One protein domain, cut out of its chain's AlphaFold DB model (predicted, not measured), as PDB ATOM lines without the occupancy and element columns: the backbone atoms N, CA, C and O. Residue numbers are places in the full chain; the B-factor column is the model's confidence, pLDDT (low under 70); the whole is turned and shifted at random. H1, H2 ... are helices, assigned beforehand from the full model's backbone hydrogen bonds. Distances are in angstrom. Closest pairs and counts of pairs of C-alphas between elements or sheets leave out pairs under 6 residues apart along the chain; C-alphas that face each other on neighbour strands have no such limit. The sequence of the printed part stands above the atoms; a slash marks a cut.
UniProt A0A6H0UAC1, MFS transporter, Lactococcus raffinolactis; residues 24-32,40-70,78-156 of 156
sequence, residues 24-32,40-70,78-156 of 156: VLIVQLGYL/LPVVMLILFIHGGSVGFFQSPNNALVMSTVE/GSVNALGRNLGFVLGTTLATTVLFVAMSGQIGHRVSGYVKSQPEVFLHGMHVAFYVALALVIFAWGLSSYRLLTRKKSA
ATOM      1  N   VAL A  24     191.575 195.915 293.289       90.25
ATOM      2  CA  VAL A  24     191.774 196.945 294.328       90.25
ATOM      3  C   VAL A  24     190.500 197.157 295.153       90.25
ATOM      4  O   VAL A  24     190.583 197.274 296.373       90.25
ATOM      5  N   LEU A  25     189.319 197.148 294.528       92.44
ATOM      6  CA  LEU A  25     188.038 197.276 295.227       92.44
ATOM      7  C   LEU A  25     187.793 196.109 296.199       92.44
ATOM      8  O   LEU A  25     187.411 196.336 297.345       92.44
ATOM      9  N   ILE A  26     188.060 194.870 295.773       91.81
ATOM     10  CA  ILE A  26     187.938 193.675 296.628       91.81
ATOM     11  C   ILE A  26     188.904 193.756 297.815       91.81
ATOM     12  O   ILE A  26     188.515 193.506 298.955       91.81
ATOM     13  N   VAL A  27     190.155 194.149 297.566       92.88
ATOM     14  CA  VAL A  27     191.164 194.360 298.615       92.88
ATOM     15  C   VAL A  27     190.702 195.420 299.615       92.88
ATOM     16  O   VAL A  27     190.857 195.235 300.822       92.88
ATOM     17  N   GLN A  28     190.090 196.499 299.128       91.94
ATOM     18  CA  GLN A  28     189.590 197.580 299.968       91.94
ATOM     19  C   GLN A  28     188.469 197.121 300.907       91.94
ATOM     20  O   GLN A  28     188.450 197.512 302.072       91.94
ATOM     21  N   LEU A  29     187.581 196.241 300.435       91.44
ATOM     22  CA  LEU A  29     186.590 195.582 301.290       91.44
ATOM     23  C   LEU A  29     187.260 194.659 302.319       91.44
ATOM     24  O   LEU A  29     186.859 194.646 303.479       91.44
ATOM     25  N   GLY A  30     188.321 193.948 301.925       90.81
ATOM     26  CA  GLY A  30     189.119 193.123 302.832       90.81
ATOM     27  C   GLY A  30     189.728 193.922 303.987       90.81
ATOM     28  O   GLY A  30     189.692 193.468 305.129       90.81
ATOM     29  N   TYR A  31     190.214 195.139 303.730       90.25
ATOM     30  CA  TYR A  31     190.729 196.020 304.784       90.25
ATOM     31  C   TYR A  31     189.677 196.431 305.817       90.25
ATOM     32  O   TYR A  31     190.015 196.594 306.987       90.25
ATOM     33  N   LEU A  32     188.407 196.554 305.423       89.81
ATOM     34  CA  LEU A  32     187.320 196.849 306.363       89.81
ATOM     35  C   LEU A  32     187.021 195.677 307.308       89.81
ATOM     36  O   LEU A  32     186.483 195.890 308.391       89.81
ATOM     37  N   LEU A  40     197.449 187.291 311.341       89.00
ATOM     38  CA  LEU A  40     198.519 187.849 310.498       89.00
ATOM     39  C   LEU A  40     198.567 187.282 309.064       89.00
ATOM     40  O   LEU A  40     198.719 188.081 308.138       89.00
ATOM     41  N   PRO A  41     198.379 185.966 308.820       92.44
ATOM     42  CA  PRO A  41     198.372 185.430 307.458       92.44
ATOM     43  C   PRO A  41     197.277 186.028 306.564       92.44
ATOM     44  O   PRO A  41     197.491 186.196 305.366       92.44
ATOM     45  N   VAL A  42     196.126 186.402 307.137       89.94
ATOM     46  CA  VAL A  42     195.030 187.048 306.396       89.94
ATOM     47  C   VAL A  42     195.458 188.440 305.940       89.94
ATOM     48  O   VAL A  42     195.281 188.790 304.775       89.94
ATOM     49  N   VAL A  43     196.094 189.212 306.825       90.69
ATOM     50  CA  VAL A  43     196.622 190.544 306.489       90.69
ATOM     51  C   VAL A  43     197.699 190.446 305.404       90.69
ATOM     52  O   VAL A  43     197.682 191.223 304.449       90.69
ATOM     53  N   MET A  44     198.601 189.463 305.499       92.06
ATOM     54  CA  MET A  44     199.629 189.223 304.479       92.06
ATOM     55  C   MET A  44     199.022 188.881 303.117       92.06
ATOM     56  O   MET A  44     199.476 189.405 302.101       92.06
ATOM     57  N   LEU A  45     197.978 188.048 303.087       92.56
ATOM     58  CA  LEU A  45     197.272 187.708 301.854       92.56
ATOM     59  C   LEU A  45     196.607 188.942 301.225       92.56
ATOM     60  O   LEU A  45     196.749 189.164 300.024       92.56
ATOM     61  N   ILE A  46     195.941 189.779 302.029       92.25
ATOM     62  CA  ILE A  46     195.329 191.032 301.555       92.25
ATOM     63  C   ILE A  46     196.396 191.947 300.938       92.25
ATOM     64  O   ILE A  46     196.204 192.461 299.837       92.25
ATOM     65  N   LEU A  47     197.544 192.114 301.604       91.69
ATOM     66  CA  LEU A  47     198.655 192.927 301.099       91.69
ATOM     67  C   LEU A  47     199.265 192.359 299.812       91.69
ATOM     68  O   LEU A  47     199.603 193.119 298.904       91.69
ATOM     69  N   PHE A  48     199.373 191.035 299.705       92.81
ATOM     70  CA  PHE A  48     199.861 190.376 298.497       92.81
ATOM     71  C   PHE A  48     198.935 190.640 297.300       92.81
ATOM     72  O   PHE A  48     199.395 191.054 296.233       92.81
ATOM     73  N   ILE A  49     197.620 190.484 297.491       91.25
ATOM     74  CA  ILE A  49     196.616 190.759 296.451       91.25
ATOM     75  C   ILE A  49     196.590 192.256 296.102       91.25
ATOM     76  O   ILE A  49     196.461 192.606 294.924       91.25
ATOM     77  N   HIS A  50     196.772 193.146 297.087       91.62
ATOM     78  CA  HIS A  50     196.915 194.586 296.857       91.62
ATOM     79  C   HIS A  50     198.079 194.874 295.906       91.62
ATOM     80  O   HIS A  50     197.888 195.507 294.865       91.62
ATOM     81  N   GLY A  51     199.277 194.386 296.242       88.75
ATOM     82  CA  GLY A  51     200.483 194.591 295.441       88.75
ATOM     83  C   GLY A  51     200.315 194.077 294.012       88.75
ATOM     84  O   GLY A  51     200.650 194.785 293.061       88.75
ATOM     85  N   GLY A  52     199.710 192.896 293.859       88.12
ATOM     86  CA  GLY A  52     199.357 192.340 292.554       88.12
ATOM     87  C   GLY A  52     198.424 193.258 291.760       88.12
ATOM     88  O   GLY A  52     198.742 193.631 290.633       88.12
ATOM     89  N   SER A  53     197.308 193.681 292.356       87.00
ATOM     90  CA  SER A  53     196.295 194.516 291.690       87.00
ATOM     91  C   SER A  53     196.864 195.864 291.232       87.00
ATOM     92  O   SER A  53     196.647 196.283 290.094       87.00
ATOM     93  N   VAL A  54     197.663 196.523 292.080       85.88
ATOM     94  CA  VAL A  54     198.336 197.785 291.731       85.88
ATOM     95  C   VAL A  54     199.390 197.570 290.643       85.88
ATOM     96  O   VAL A  54     199.481 198.380 289.720       85.88
ATOM     97  N   GLY A  55     200.153 196.475 290.696       84.19
ATOM     98  CA  GLY A  55     201.126 196.123 289.659       84.19
ATOM     99  C   GLY A  55     200.475 195.908 288.289       84.19
ATOM    100  O   GLY A  55     200.934 196.468 287.289       84.19
ATOM    101  N   PHE A  56     199.356 195.176 288.256       81.69
ATOM    102  CA  PHE A  56     198.549 194.973 287.049       81.69
ATOM    103  C   PHE A  56     197.953 196.272 286.502       81.69
ATOM    104  O   PHE A  56     197.802 196.393 285.291       81.69
ATOM    105  N   PHE A  57     197.648 197.251 287.354       76.50
ATOM    106  CA  PHE A  57     197.171 198.564 286.920       76.50
ATOM    107  C   PHE A  57     198.300 199.442 286.350       76.50
ATOM    108  O   PHE A  57     198.143 200.080 285.311       76.50
ATOM    109  N   GLN A  58     199.458 199.474 287.015       76.94
ATOM    110  CA  GLN A  58     200.573 200.362 286.666       76.94
ATOM    111  C   GLN A  58     201.297 199.946 285.376       76.94
ATOM    112  O   GLN A  58     201.657 200.809 284.573       76.94
ATOM    113  N   SER A  59     201.497 198.640 285.161       73.38
ATOM    114  CA  SER A  59     202.243 198.096 284.014       73.38
ATOM    115  C   SER A  59     201.675 198.520 282.639       73.38
ATOM    116  O   SER A  59     202.393 199.170 281.871       73.38
ATOM    117  N   PRO A  60     200.388 198.271 282.318       66.81
ATOM    118  CA  PRO A  60     199.799 198.692 281.048       66.81
ATOM    119  C   PRO A  60     199.594 200.210 280.954       66.81
ATOM    120  O   PRO A  60     199.680 200.754 279.853       66.81
ATOM    121  N   ASN A  61     199.352 200.907 282.072       72.38
ATOM    122  CA  ASN A  61     199.125 202.356 282.065       72.38
ATOM    123  C   ASN A  61     200.398 203.126 281.670       72.38
ATOM    124  O   ASN A  61     200.375 203.940 280.748       72.38
ATOM    125  N   ASN A  62     201.541 202.794 282.279       74.88
ATOM    126  CA  ASN A  62     202.820 203.408 281.911       74.88
ATOM    127  C   ASN A  62     203.232 203.068 280.472       74.88
ATOM    128  O   ASN A  62     203.708 203.946 279.755       74.88
ATOM    129  N   ALA A  63     203.023 201.825 280.027       69.12
ATOM    130  CA  ALA A  63     203.315 201.433 278.650       69.12
ATOM    131  C   ALA A  63     202.432 202.179 277.632       69.12
ATOM    132  O   ALA A  63     202.918 202.576 276.573       69.12
ATOM    133  N   LEU A  64     201.153 202.414 277.953       65.62
ATOM    134  CA  LEU A  64     200.223 203.129 277.081       65.62
ATOM    135  C   LEU A  64     200.666 204.574 276.856       65.62
ATOM    136  O   LEU A  64     200.810 204.966 275.701       65.62
ATOM    137  N   VAL A  65     200.928 205.319 277.935       65.50
ATOM    138  CA  VAL A  65     201.362 206.724 277.859       65.50
ATOM    139  C   VAL A  65     202.606 206.866 276.985       65.50
ATOM    140  O   VAL A  65     202.679 207.772 276.163       65.50
ATOM    141  N   MET A  66     203.561 205.943 277.106       69.88
ATOM    142  CA  MET A  66     204.784 205.969 276.298       69.88
ATOM    143  C   MET A  66     204.539 205.559 274.840       69.88
ATOM    144  O   MET A  66     205.222 206.048 273.951       69.88
ATOM    145  N   SER A  67     203.557 204.694 274.569       68.31
ATOM    146  CA  SER A  67     203.225 204.259 273.203       68.31
ATOM    147  C   SER A  67     202.400 205.271 272.396       68.31
ATOM    148  O   SER A  67     202.374 205.194 271.173       68.31
ATOM    149  N   THR A  68     201.714 206.209 273.059       66.12
ATOM    150  CA  THR A  68     200.809 207.181 272.415       66.12
ATOM    151  C   THR A  68     201.479 208.496 272.014       66.12
ATOM    152  O   THR A  68     200.816 209.365 271.455       66.12
ATOM    153  N   VAL A  69     202.762 208.678 272.329       73.19
ATOM    154  CA  VAL A  69     203.460 209.960 272.175       73.19
ATOM    155  C   VAL A  69     204.645 209.800 271.226       73.19
ATOM    156  O   VAL A  69     205.388 208.826 271.307       73.19
ATOM    157  N   GLU A  70     204.835 210.769 270.328       72.31
ATOM    158  CA  GLU A  70     205.980 210.797 269.413       72.31
ATOM    159  C   GLU A  70     207.312 210.769 270.179       72.31
ATOM    160  O   GLU A  70     207.473 211.438 271.203       72.31
ATOM    161  N   GLY A  78     206.708 211.506 279.855       83.38
ATOM    162  CA  GLY A  78     207.162 210.771 281.028       83.38
ATOM    163  C   GLY A  78     207.260 211.632 282.277       83.38
ATOM    164  O   GLY A  78     206.800 211.197 283.333       83.38
ATOM    165  N   SER A  79     207.785 212.857 282.169       87.62
ATOM    166  CA  SER A  79     207.862 213.770 283.311       87.62
ATOM    167  C   SER A  79     206.476 214.218 283.782       87.62
ATOM    168  O   SER A  79     206.225 214.203 284.984       87.62
ATOM    169  N   VAL A  80     205.544 214.511 282.868       88.19
ATOM    170  CA  VAL A  80     204.151 214.860 283.205       88.19
ATOM    171  C   VAL A  80     203.421 213.683 283.858       88.19
ATOM    172  O   VAL A  80     202.770 213.861 284.887       88.19
ATOM    173  N   ASN A  81     203.568 212.464 283.327       84.75
ATOM    174  CA  ASN A  81     202.967 211.266 283.923       84.75
ATOM    175  C   ASN A  81     203.537 210.974 285.321       84.75
ATOM    176  O   ASN A  81     202.792 210.688 286.260       84.75
ATOM    177  N   ALA A  82     204.858 211.089 285.488       87.19
ATOM    178  CA  ALA A  82     205.508 210.929 286.784       87.19
ATOM    179  C   ALA A  82     205.070 212.011 287.780       87.19
ATOM    180  O   ALA A  82     204.801 211.693 288.937       87.19
ATOM    181  N   LEU A  83     204.947 213.263 287.335       90.06
ATOM    182  CA  LEU A  83     204.474 214.376 288.152       90.06
ATOM    183  C   LEU A  83     203.050 214.124 288.652       90.06
ATOM    184  O   LEU A  83     202.812 214.189 289.856       90.06
ATOM    185  N   GLY A  84     202.126 213.773 287.754       89.31
ATOM    186  CA  GLY A  84     200.747 213.449 288.118       89.31
ATOM    187  C   GLY A  84     200.671 212.293 289.118       89.31
ATOM    188  O   GLY A  84     199.984 212.395 290.135       89.31
ATOM    189  N   ARG A  85     201.445 211.222 288.889       86.31
ATOM    190  CA  ARG A  85     201.521 210.078 289.808       86.31
ATOM    191  C   ARG A  85     202.052 210.486 291.183       86.31
ATOM    192  O   ARG A  85     201.459 210.125 292.195       86.31
ATOM    193  N   ASN A  86     203.153 211.233 291.225       91.69
ATOM    194  CA  ASN A  86     203.790 211.653 292.472       91.69
ATOM    195  C   ASN A  86     202.886 212.595 293.273       91.69
ATOM    196  O   ASN A  86     202.741 212.407 294.477       91.69
ATOM    197  N   LEU A  87     202.219 213.547 292.614       94.56
ATOM    198  CA  LEU A  87     201.218 214.404 293.253       94.56
ATOM    199  C   LEU A  87     200.066 213.579 293.829       94.56
ATOM    200  O   LEU A  87     199.694 213.786 294.980       94.56
ATOM    201  N   GLY A  88     199.551 212.606 293.074       90.56
ATOM    202  CA  GLY A  88     198.518 211.690 293.555       90.56
ATOM    203  C   GLY A  88     198.942 210.928 294.813       90.56
ATOM    204  O   GLY A  88     198.181 210.865 295.775       90.56
ATOM    205  N   PHE A  89     200.173 210.407 294.852       90.75
ATOM    206  CA  PHE A  89     200.710 209.738 296.042       90.75
ATOM    207  C   PHE A  89     200.848 210.686 297.234       90.75
ATOM    208  O   PHE A  89     200.425 210.339 298.336       90.75
ATOM    209  N   VAL A  90     201.408 211.880 297.039       94.94
ATOM    210  CA  VAL A  90     201.591 212.857 298.124       94.94
ATOM    211  C   VAL A  90     200.240 213.305 298.681       94.94
ATOM    212  O   VAL A  90     200.023 213.245 299.890       94.94
ATOM    213  N   LEU A  91     199.302 213.685 297.811       95.00
ATOM    214  CA  LEU A  91     197.962 214.106 298.220       95.00
ATOM    215  C   LEU A  91     197.191 212.960 298.882       95.00
ATOM    216  O   LEU A  91     196.603 213.161 299.939       95.00
ATOM    217  N   GLY A  92     197.236 211.753 298.312       92.81
ATOM    218  CA  GLY A  92     196.550 210.582 298.854       92.81
ATOM    219  C   GLY A  92     197.083 210.155 300.221       92.81
ATOM    220  O   GLY A  92     196.301 209.923 301.140       92.81
ATOM    221  N   THR A  93     198.406 210.101 300.395       92.25
ATOM    222  CA  THR A  93     199.027 209.764 301.691       92.25
ATOM    223  C   THR A  93     198.765 210.841 302.745       92.25
ATOM    224  O   THR A  93     198.437 210.516 303.888       92.25
ATOM    225  N   THR A  94     198.817 212.119 302.362       94.38
ATOM    226  CA  THR A  94     198.478 213.241 303.254       94.38
ATOM    227  C   THR A  94     197.008 213.202 303.665       94.38
ATOM    228  O   THR A  94     196.693 213.337 304.844       94.38
ATOM    229  N   LEU A  95     196.095 212.956 302.722       94.69
ATOM    230  CA  LEU A  95     194.669 212.814 303.007       94.69
ATOM    231  C   LEU A  95     194.404 211.619 303.933       94.69
ATOM    232  O   LEU A  95     193.724 211.777 304.939       94.69
ATOM    233  N   ALA A  96     194.973 210.446 303.639       93.00
ATOM    234  CA  ALA A  96     194.772 209.236 304.436       93.00
ATOM    235  C   ALA A  96     195.255 209.410 305.883       93.00
ATOM    236  O   ALA A  96     194.533 209.078 306.822       93.00
ATOM    237  N   THR A  97     196.446 209.983 306.071       92.75
ATOM    238  CA  THR A  97     196.989 210.273 307.408       92.75
ATOM    239  C   THR A  97     196.182 211.345 308.133       92.75
ATOM    240  O   THR A  97     195.918 211.209 309.326       92.75
ATOM    241  N   THR A  98     195.724 212.378 307.424       93.75
ATOM    242  CA  THR A  98     194.862 213.418 307.999       93.75
ATOM    243  C   THR A  98     193.535 212.831 308.466       93.75
ATOM    244  O   THR A  98     193.155 213.048 309.611       93.75
ATOM    245  N   VAL A  99     192.851 212.050 307.624       94.25
ATOM    246  CA  VAL A  99     191.582 211.396 307.974       94.25
ATOM    247  C   VAL A  99     191.763 210.470 309.174       94.25
ATOM    248  O   VAL A  99     190.966 210.535 310.106       94.25
ATOM    249  N   LEU A 100     192.839 209.677 309.191       92.88
ATOM    250  CA  LEU A 100     193.190 208.819 310.320       92.88
ATOM    251  C   LEU A 100     193.307 209.629 311.620       92.88
ATOM    252  O   LEU A 100     192.616 209.336 312.593       92.88
ATOM    253  N   PHE A 101     194.136 210.677 311.639       91.50
ATOM    254  CA  PHE A 101     194.346 211.475 312.849       91.50
ATOM    255  C   PHE A 101     193.119 212.285 313.259       91.50
ATOM    256  O   PHE A 101     192.872 212.438 314.455       91.50
ATOM    257  N   VAL A 102     192.333 212.785 312.305       92.19
ATOM    258  CA  VAL A 102     191.075 213.491 312.581       92.19
ATOM    259  C   VAL A 102     190.063 212.542 313.217       92.19
ATOM    260  O   VAL A 102     189.483 212.892 314.242       92.19
ATOM    261  N   ALA A 103     189.904 211.329 312.683       91.25
ATOM    262  CA  ALA A 103     189.011 210.322 313.248       91.25
ATOM    263  C   ALA A 103     189.447 209.897 314.661       91.25
ATOM    264  O   ALA A 103     188.632 209.888 315.582       91.25
ATOM    265  N   MET A 104     190.745 209.644 314.864       89.88
ATOM    266  CA  MET A 104     191.294 209.330 316.189       89.88
ATOM    267  C   MET A 104     191.091 210.480 317.189       89.88
ATOM    268  O   MET A 104     190.690 210.253 318.330       89.88
ATOM    269  N   SER A 105     191.345 211.722 316.761       88.25
ATOM    270  CA  SER A 105     191.192 212.912 317.610       88.25
ATOM    271  C   SER A 105     189.731 213.167 317.979       88.25
ATOM    272  O   SER A 105     189.440 213.555 319.108       88.25
ATOM    273  N   GLY A 106     188.808 212.936 317.041       86.81
ATOM    274  CA  GLY A 106     187.371 213.072 317.271       86.81
ATOM    275  C   GLY A 106     186.838 212.057 318.280       86.81
ATOM    276  O   GLY A 106     186.007 212.408 319.109       86.81
ATOM    277  N   GLN A 107     187.354 210.825 318.259       85.69
ATOM    278  CA  GLN A 107     186.930 209.774 319.185       85.69
ATOM    279  C   GLN A 107     187.466 209.972 320.612       85.69
ATOM    280  O   GLN A 107     186.754 209.695 321.573       85.69
ATOM    281  N   ILE A 108     188.705 210.452 320.760       84.19
ATOM    282  CA  ILE A 108     189.335 210.677 322.074       84.19
ATOM    283  C   ILE A 108     188.975 212.055 322.671       84.19
ATOM    284  O   ILE A 108     189.085 212.257 323.879       84.19
ATOM    285  N   GLY A 109     188.538 213.014 321.853       82.25
ATOM    286  CA  GLY A 109     188.162 214.359 322.306       82.25
ATOM    287  C   GLY A 109     189.341 215.324 322.491       82.25
ATOM    288  O   GLY A 109     189.146 216.457 322.924       82.25
ATOM    289  N   HIS A 110     190.562 214.920 322.131       82.31
ATOM    290  CA  HIS A 110     191.721 215.808 322.037       82.31
ATOM    291  C   HIS A 110     192.548 215.496 320.791       82.31
ATOM    292  O   HIS A 110     192.448 214.420 320.206       82.31
ATOM    293  N   ARG A 111     193.402 216.438 320.377       81.06
ATOM    294  CA  ARG A 111     194.226 216.265 319.176       81.06
ATOM    295  C   ARG A 111     195.242 215.140 319.378       81.06
ATOM    296  O   ARG A 111     195.971 215.133 320.370       81.06
ATOM    297  N   VAL A 112     195.302 214.216 318.425       81.50
ATOM    298  CA  VAL A 112     196.242 213.095 318.389       81.50
ATOM    299  C   VAL A 112     197.040 213.172 317.095       81.50
ATOM    300  O   VAL A 112     196.476 213.275 316.011       81.50
ATOM    301  N   SER A 113     198.367 213.130 317.206       78.38
ATOM    302  CA  SER A 113     199.294 213.156 316.065       78.38
ATOM    303  C   SER A 113     200.204 211.926 316.004       78.38
ATOM    304  O   SER A 113     201.209 211.937 315.300       78.38
ATOM    305  N   GLY A 114     199.889 210.876 316.766       81.31
ATOM    306  CA  GLY A 114     200.685 209.654 316.835       81.31
ATOM    307  C   GLY A 114     199.884 208.455 317.336       81.31
ATOM    308  O   GLY A 114     198.721 208.581 317.715       81.31
ATOM    309  N   TYR A 115     200.510 207.279 317.329       76.31
ATOM    310  CA  TYR A 115     199.881 206.055 317.817       76.31
ATOM    311  C   TYR A 115     199.735 206.075 319.345       76.31
ATOM    312  O   TYR A 115     200.721 206.195 320.075       76.31
ATOM    313  N   VAL A 116     198.504 205.915 319.828       78.75
ATOM    314  CA  VAL A 116     198.181 205.882 321.258       78.75
ATOM    315  C   VAL A 116     198.210 204.429 321.727       78.75
ATOM    316  O   VAL A 116     197.214 203.718 321.643       78.75
ATOM    317  N   LYS A 117     199.367 203.971 322.230       73.69
ATOM    318  CA  LYS A 117     199.565 202.578 322.687       73.69
ATOM    319  C   LYS A 117     198.539 202.113 323.726       73.69
ATOM    320  O   LYS A 117     198.269 200.921 323.804       73.69
ATOM    321  N   SER A 118     197.994 203.033 324.518       73.38
ATOM    322  CA  SER A 118     197.002 202.738 325.552       73.38
ATOM    323  C   SER A 118     195.592 202.480 325.010       73.38
ATOM    324  O   SER A 118     194.770 201.958 325.756       73.38
ATOM    325  N   GLN A 119     195.293 202.827 323.750       78.88
ATOM    326  CA  GLN A 119     193.957 202.688 323.153       78.88
ATOM    327  C   GLN A 119     194.033 202.209 321.685       78.88
ATOM    328  O   GLN A 119     193.758 202.981 320.762       78.88
ATOM    329  N   PRO A 120     194.397 200.933 321.440       81.88
ATOM    330  CA  PRO A 120     194.510 200.376 320.086       81.88
ATOM    331  C   PRO A 120     193.190 200.414 319.297       81.88
ATOM    332  O   PRO A 120     193.208 200.563 318.077       81.88
ATOM    333  N   GLU A 121     192.047 200.362 319.985       84.19
ATOM    334  CA  GLU A 121     190.714 200.454 319.372       84.19
ATOM    335  C   GLU A 121     190.478 201.793 318.655       84.19
ATOM    336  O   GLU A 121     189.825 201.840 317.614       84.19
ATOM    337  N   VAL A 122     191.074 202.885 319.148       86.19
ATOM    338  CA  VAL A 122     190.953 204.206 318.509       86.19
ATOM    339  C   VAL A 122     191.700 204.240 317.180       86.19
ATOM    340  O   VAL A 122     191.231 204.817 316.197       86.19
ATOM    341  N   PHE A 123     192.863 203.591 317.127       87.50
ATOM    342  CA  PHE A 123     193.602 203.451 315.879       87.50
ATOM    343  C   PHE A 123     192.832 202.593 314.872       87.50
ATOM    344  O   PHE A 123     192.742 202.979 313.709       87.50
ATOM    345  N   LEU A 124     192.238 201.475 315.309       88.69
ATOM    346  CA  LEU A 124     191.409 200.628 314.445       88.69
ATOM    347  C   LEU A 124     190.216 201.398 313.874       88.69
ATOM    348  O   LEU A 124     189.987 201.350 312.667       88.69
ATOM    349  N   HIS A 125     189.521 202.178 314.703       89.56
ATOM    350  CA  HIS A 125     188.426 203.024 314.243       89.56
ATOM    351  C   HIS A 125     188.892 204.054 313.205       89.56
ATOM    352  O   HIS A 125     188.322 204.144 312.117       89.56
ATOM    353  N   GLY A 126     189.964 204.799 313.496       89.44
ATOM    354  CA  GLY A 126     190.507 205.777 312.553       89.44
ATOM    355  C   GLY A 126     190.988 205.141 311.244       89.44
ATOM    356  O   GLY A 126     190.789 205.705 310.167       89.44
ATOM    357  N   MET A 127     191.562 203.939 311.324       92.50
ATOM    358  CA  MET A 127     191.959 203.138 310.170       92.50
ATOM    359  C   MET A 127     190.741 202.751 309.320       92.50
ATOM    360  O   MET A 127     190.776 202.935 308.104       92.50
ATOM    361  N   HIS A 128     189.644 202.284 309.927       93.25
ATOM    362  CA  HIS A 128     188.405 201.987 309.199       93.25
ATOM    363  C   HIS A 128     187.820 203.228 308.530       93.25
ATOM    364  O   HIS A 128     187.450 203.156 307.361       93.25
ATOM    365  N   VAL A 129     187.786 204.374 309.216       93.19
ATOM    366  CA  VAL A 129     187.314 205.640 308.626       93.19
ATOM    367  C   VAL A 129     188.160 206.024 307.409       93.19
ATOM    368  O   VAL A 129     187.611 206.337 306.351       93.19
ATOM    369  N   ALA A 130     189.489 205.932 307.509       93.69
ATOM    370  CA  ALA A 130     190.381 206.173 306.376       93.69
ATOM    371  C   ALA A 130     190.126 205.189 305.219       93.69
ATOM    372  O   ALA A 130     190.083 205.598 304.055       93.69
ATOM    373  N   PHE A 131     189.888 203.909 305.520       93.56
ATOM    374  CA  PHE A 131     189.561 202.912 304.506       93.56
ATOM    375  C   PHE A 131     188.184 203.110 303.867       93.56
ATOM    376  O   PHE A 131     188.064 202.843 302.673       93.56
ATOM    377  N   TYR A 132     187.181 203.635 304.577       94.44
ATOM    378  CA  TYR A 132     185.898 204.030 303.981       94.44
ATOM    379  C   TYR A 132     186.059 205.188 302.995       94.44
ATOM    380  O   TYR A 132     185.504 205.141 301.896       94.44
ATOM    381  N   VAL A 133     186.858 206.202 303.341       94.44
ATOM    382  CA  VAL A 133     187.162 207.312 302.421       94.44
ATOM    383  C   VAL A 133     187.881 206.793 301.176       94.44
ATOM    384  O   VAL A 133     187.489 207.107 300.053       94.44
ATOM    385  N   ALA A 134     188.891 205.940 301.353       92.88
ATOM    386  CA  ALA A 134     189.587 205.316 300.234       92.88
ATOM    387  C   ALA A 134     188.664 204.401 299.404       92.88
ATOM    388  O   ALA A 134     188.753 204.412 298.178       92.88
ATOM    389  N   LEU A 135     187.724 203.681 300.027       94.12
ATOM    390  CA  LEU A 135     186.717 202.883 299.324       94.12
ATOM    391  C   LEU A 135     185.832 203.754 298.431       94.12
ATOM    392  O   LEU A 135     185.626 203.406 297.272       94.12
ATOM    393  N   ALA A 136     185.368 204.904 298.923       94.81
ATOM    394  CA  ALA A 136     184.584 205.839 298.118       94.81
ATOM    395  C   ALA A 136     185.368 206.336 296.887       94.81
ATOM    396  O   ALA A 136     184.829 206.367 295.779       94.81
ATOM    397  N   LEU A 137     186.658 206.653 297.053       92.75
ATOM    398  CA  LEU A 137     187.535 207.056 295.946       92.75
ATOM    399  C   LEU A 137     187.747 205.926 294.926       92.75
ATOM    400  O   LEU A 137     187.712 206.171 293.720       92.75
ATOM    401  N   VAL A 138     187.934 204.687 295.391       92.25
ATOM    402  CA  VAL A 138     188.095 203.515 294.514       92.25
ATOM    403  C   VAL A 138     186.800 203.203 293.766       92.25
ATOM    404  O   VAL A 138     186.858 202.935 292.569       92.25
ATOM    405  N   ILE A 139     185.634 203.298 294.414       93.94
ATOM    406  CA  ILE A 139     184.327 203.143 293.754       93.94
ATOM    407  C   ILE A 139     184.151 204.199 292.661       93.94
ATOM    408  O   ILE A 139     183.732 203.872 291.552       93.94
ATOM    409  N   PHE A 140     184.518 205.452 292.938       93.25
ATOM    410  CA  PHE A 140     184.474 206.518 291.940       93.25
ATOM    411  C   PHE A 140     185.389 206.215 290.740       93.25
ATOM    412  O   PHE A 140     184.950 206.286 289.589       93.25
ATOM    413  N   ALA A 141     186.634 205.795 290.988       89.38
ATOM    414  CA  ALA A 141     187.572 205.402 289.935       89.38
ATOM    415  C   ALA A 141     187.075 204.190 289.124       89.38
ATOM    416  O   ALA A 141     187.175 204.173 287.894       89.38
ATOM    417  N   TRP A 142     186.495 203.196 289.797       91.31
ATOM    418  CA  TRP A 142     185.890 202.025 289.169       91.31
ATOM    419  C   TRP A 142     184.693 202.406 288.293       91.31
ATOM    420  O   TRP A 142     184.585 201.922 287.166       91.31
ATOM    421  N   GLY A 143     183.843 203.330 288.748       91.62
ATOM    422  CA  GLY A 143     182.730 203.874 287.972       91.62
ATOM    423  C   GLY A 143     183.194 204.581 286.697       91.62
ATOM    424  O   GLY A 143     182.676 204.298 285.616       91.62
ATOM    425  N   LEU A 144     184.230 205.421 286.788       89.19
ATOM    426  CA  LEU A 144     184.838 206.068 285.619       89.19
ATOM    427  C   LEU A 144     185.427 205.047 284.638       89.19
ATOM    428  O   LEU A 144     185.214 205.150 283.429       89.19
ATOM    429  N   SER A 145     186.136 204.036 285.149       86.25
ATOM    430  CA  SER A 145     186.696 202.964 284.322       86.25
ATOM    431  C   SER A 145     185.603 202.149 283.627       86.25
ATOM    432  O   SER A 145     185.740 201.808 282.453       86.25
ATOM    433  N   SER A 146     184.507 201.867 284.331       86.75
ATOM    434  CA  SER A 146     183.351 201.145 283.795       86.75
ATOM    435  C   SER A 146     182.639 201.957 282.715       86.75
ATOM    436  O   SER A 146     182.356 201.442 281.635       86.75
ATOM    437  N   TYR A 147     182.401 203.247 282.969       87.88
ATOM    438  CA  TYR A 147     181.796 204.161 282.001       87.88
ATOM    439  C   TYR A 147     182.625 204.252 280.715       87.88
ATOM    440  O   TYR A 147     182.079 204.174 279.611       87.88
ATOM    441  N   ARG A 148     183.952 204.353 280.845       82.38
ATOM    442  CA  ARG A 148     184.876 204.366 279.705       82.38
ATOM    443  C   ARG A 148     184.772 203.084 278.874       82.38
ATOM    444  O   ARG A 148     184.643 203.172 277.654       82.38
ATOM    445  N   LEU A 149     184.754 201.920 279.528       81.62
ATOM    446  CA  LEU A 149     184.620 200.618 278.865       81.62
ATOM    447  C   LEU A 149     183.282 200.488 278.111       81.62
ATOM    448  O   LEU A 149     183.248 200.044 276.963       81.62
ATOM    449  N   LEU A 150     182.175 200.918 278.728       81.50
ATOM    450  CA  LEU A 150     180.839 200.873 278.122       81.50
ATOM    451  C   LEU A 150     180.692 201.837 276.938       81.50
ATOM    452  O   LEU A 150     180.053 201.495 275.943       81.50
ATOM    453  N   THR A 151     181.289 203.028 277.027       78.12
ATOM    454  CA  THR A 151     181.216 204.041 275.964       78.12
ATOM    455  C   THR A 151     181.957 203.582 274.712       78.12
ATOM    456  O   THR A 151     181.434 203.725 273.612       78.12
ATOM    457  N   ARG A 152     183.124 202.941 274.851       69.12
ATOM    458  CA  ARG A 152     183.849 202.390 273.699       69.12
ATOM    459  C   ARG A 152     183.094 201.243 273.032       69.12
ATOM    460  O   ARG A 152     183.048 201.196 271.810       69.12
ATOM    461  N   LYS A 153     182.452 200.362 273.812       62.44
ATOM    462  CA  LYS A 153     181.631 199.265 273.266       62.44
ATOM    463  C   LYS A 153     180.420 199.767 272.465       62.44
ATOM    464  O   LYS A 153     179.913 199.032 271.633       62.44
ATOM    465  N   LYS A 154     179.950 200.997 272.715       59.66
ATOM    466  CA  LYS A 154     178.912 201.658 271.905       59.66
ATOM    467  C   LYS A 154     179.441 202.303 270.617       59.66
ATOM    468  O   LYS A 154     178.641 202.556 269.725       59.66
ATOM    469  N   SER A 155     180.737 202.599 270.543       52.75
ATOM    470  CA  SER A 155     181.377 203.256 269.391       52.75
ATOM    471  C   SER A 155     182.099 202.285 268.446       52.75
ATOM    472  O   SER A 155     182.673 202.741 267.458       52.75
ATOM    473  N   ALA A 156     182.116 200.988 268.766       49.59
ATOM    474  CA  ALA A 156     182.677 199.899 267.964       49.59
ATOM    475  C   ALA A 156     181.550 199.069 267.343       49.59
ATOM    476  O   ALA A 156     181.740 198.609 266.198       49.59
TER     477      ALA A 156
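AT A GLANCE: This is residues 24 to 32, 40 to 70 and 78 to 156 of the 156 residues of the protein "MFS transporter" of Lactococcus raffinolactis (UniProt A0A6H0UAC1). H3 and H4 make a long helical hairpin that opens as a V away from its linked end, short H1 packs on H4, and long H2 crosses beyond H1. Residues 143 to 156 stick out. The printed part has 119 residues with four named helices, H1 to H4 in order, and no named strand: all helix, loose, radius of gyration of the C-alphas 18.0 A, spans 57 by 30 by 27 A.

HOW THE PARTS SIT: Start at H1, residues 24 to 32; it touches residues 46 to 54 alone of H2, residues 40 to 67, closest C-alphas Val 24 and Ser 53, 5.8 A. H1 touches H4, residues 120 to 155, closest C-alphas Leu 32 and His 128, 6.0 A. H3, residues 78 to 108, and H4 touch at a steep tilt of 38 degrees, opposite ways, closest C-alphas Leu 100 and Gly 126, 4.6 A. H2 and H4 are apart. Every O i to N i+4 pair is within hydrogen-bond range in H1, H3 and H4; in H2, 22 of 24.

IN THESE COORDINATES: Find C-alpha 24 at (191.774, 196.945, 294.328), where H1 begins. H2 spans 41.0 A, H3 44.8 A, and H4 52.4 A to C-alpha 155 at (181.377, 203.256, 269.391).

THE WHOLE: Cuts part C-alphas 32 and 40 by 15.0 A, 70 and 78 by 11.7 A. The link H3 to H4 is long. Residues 60, 63 to 68 and 152 to 156 are under pLDDT 70.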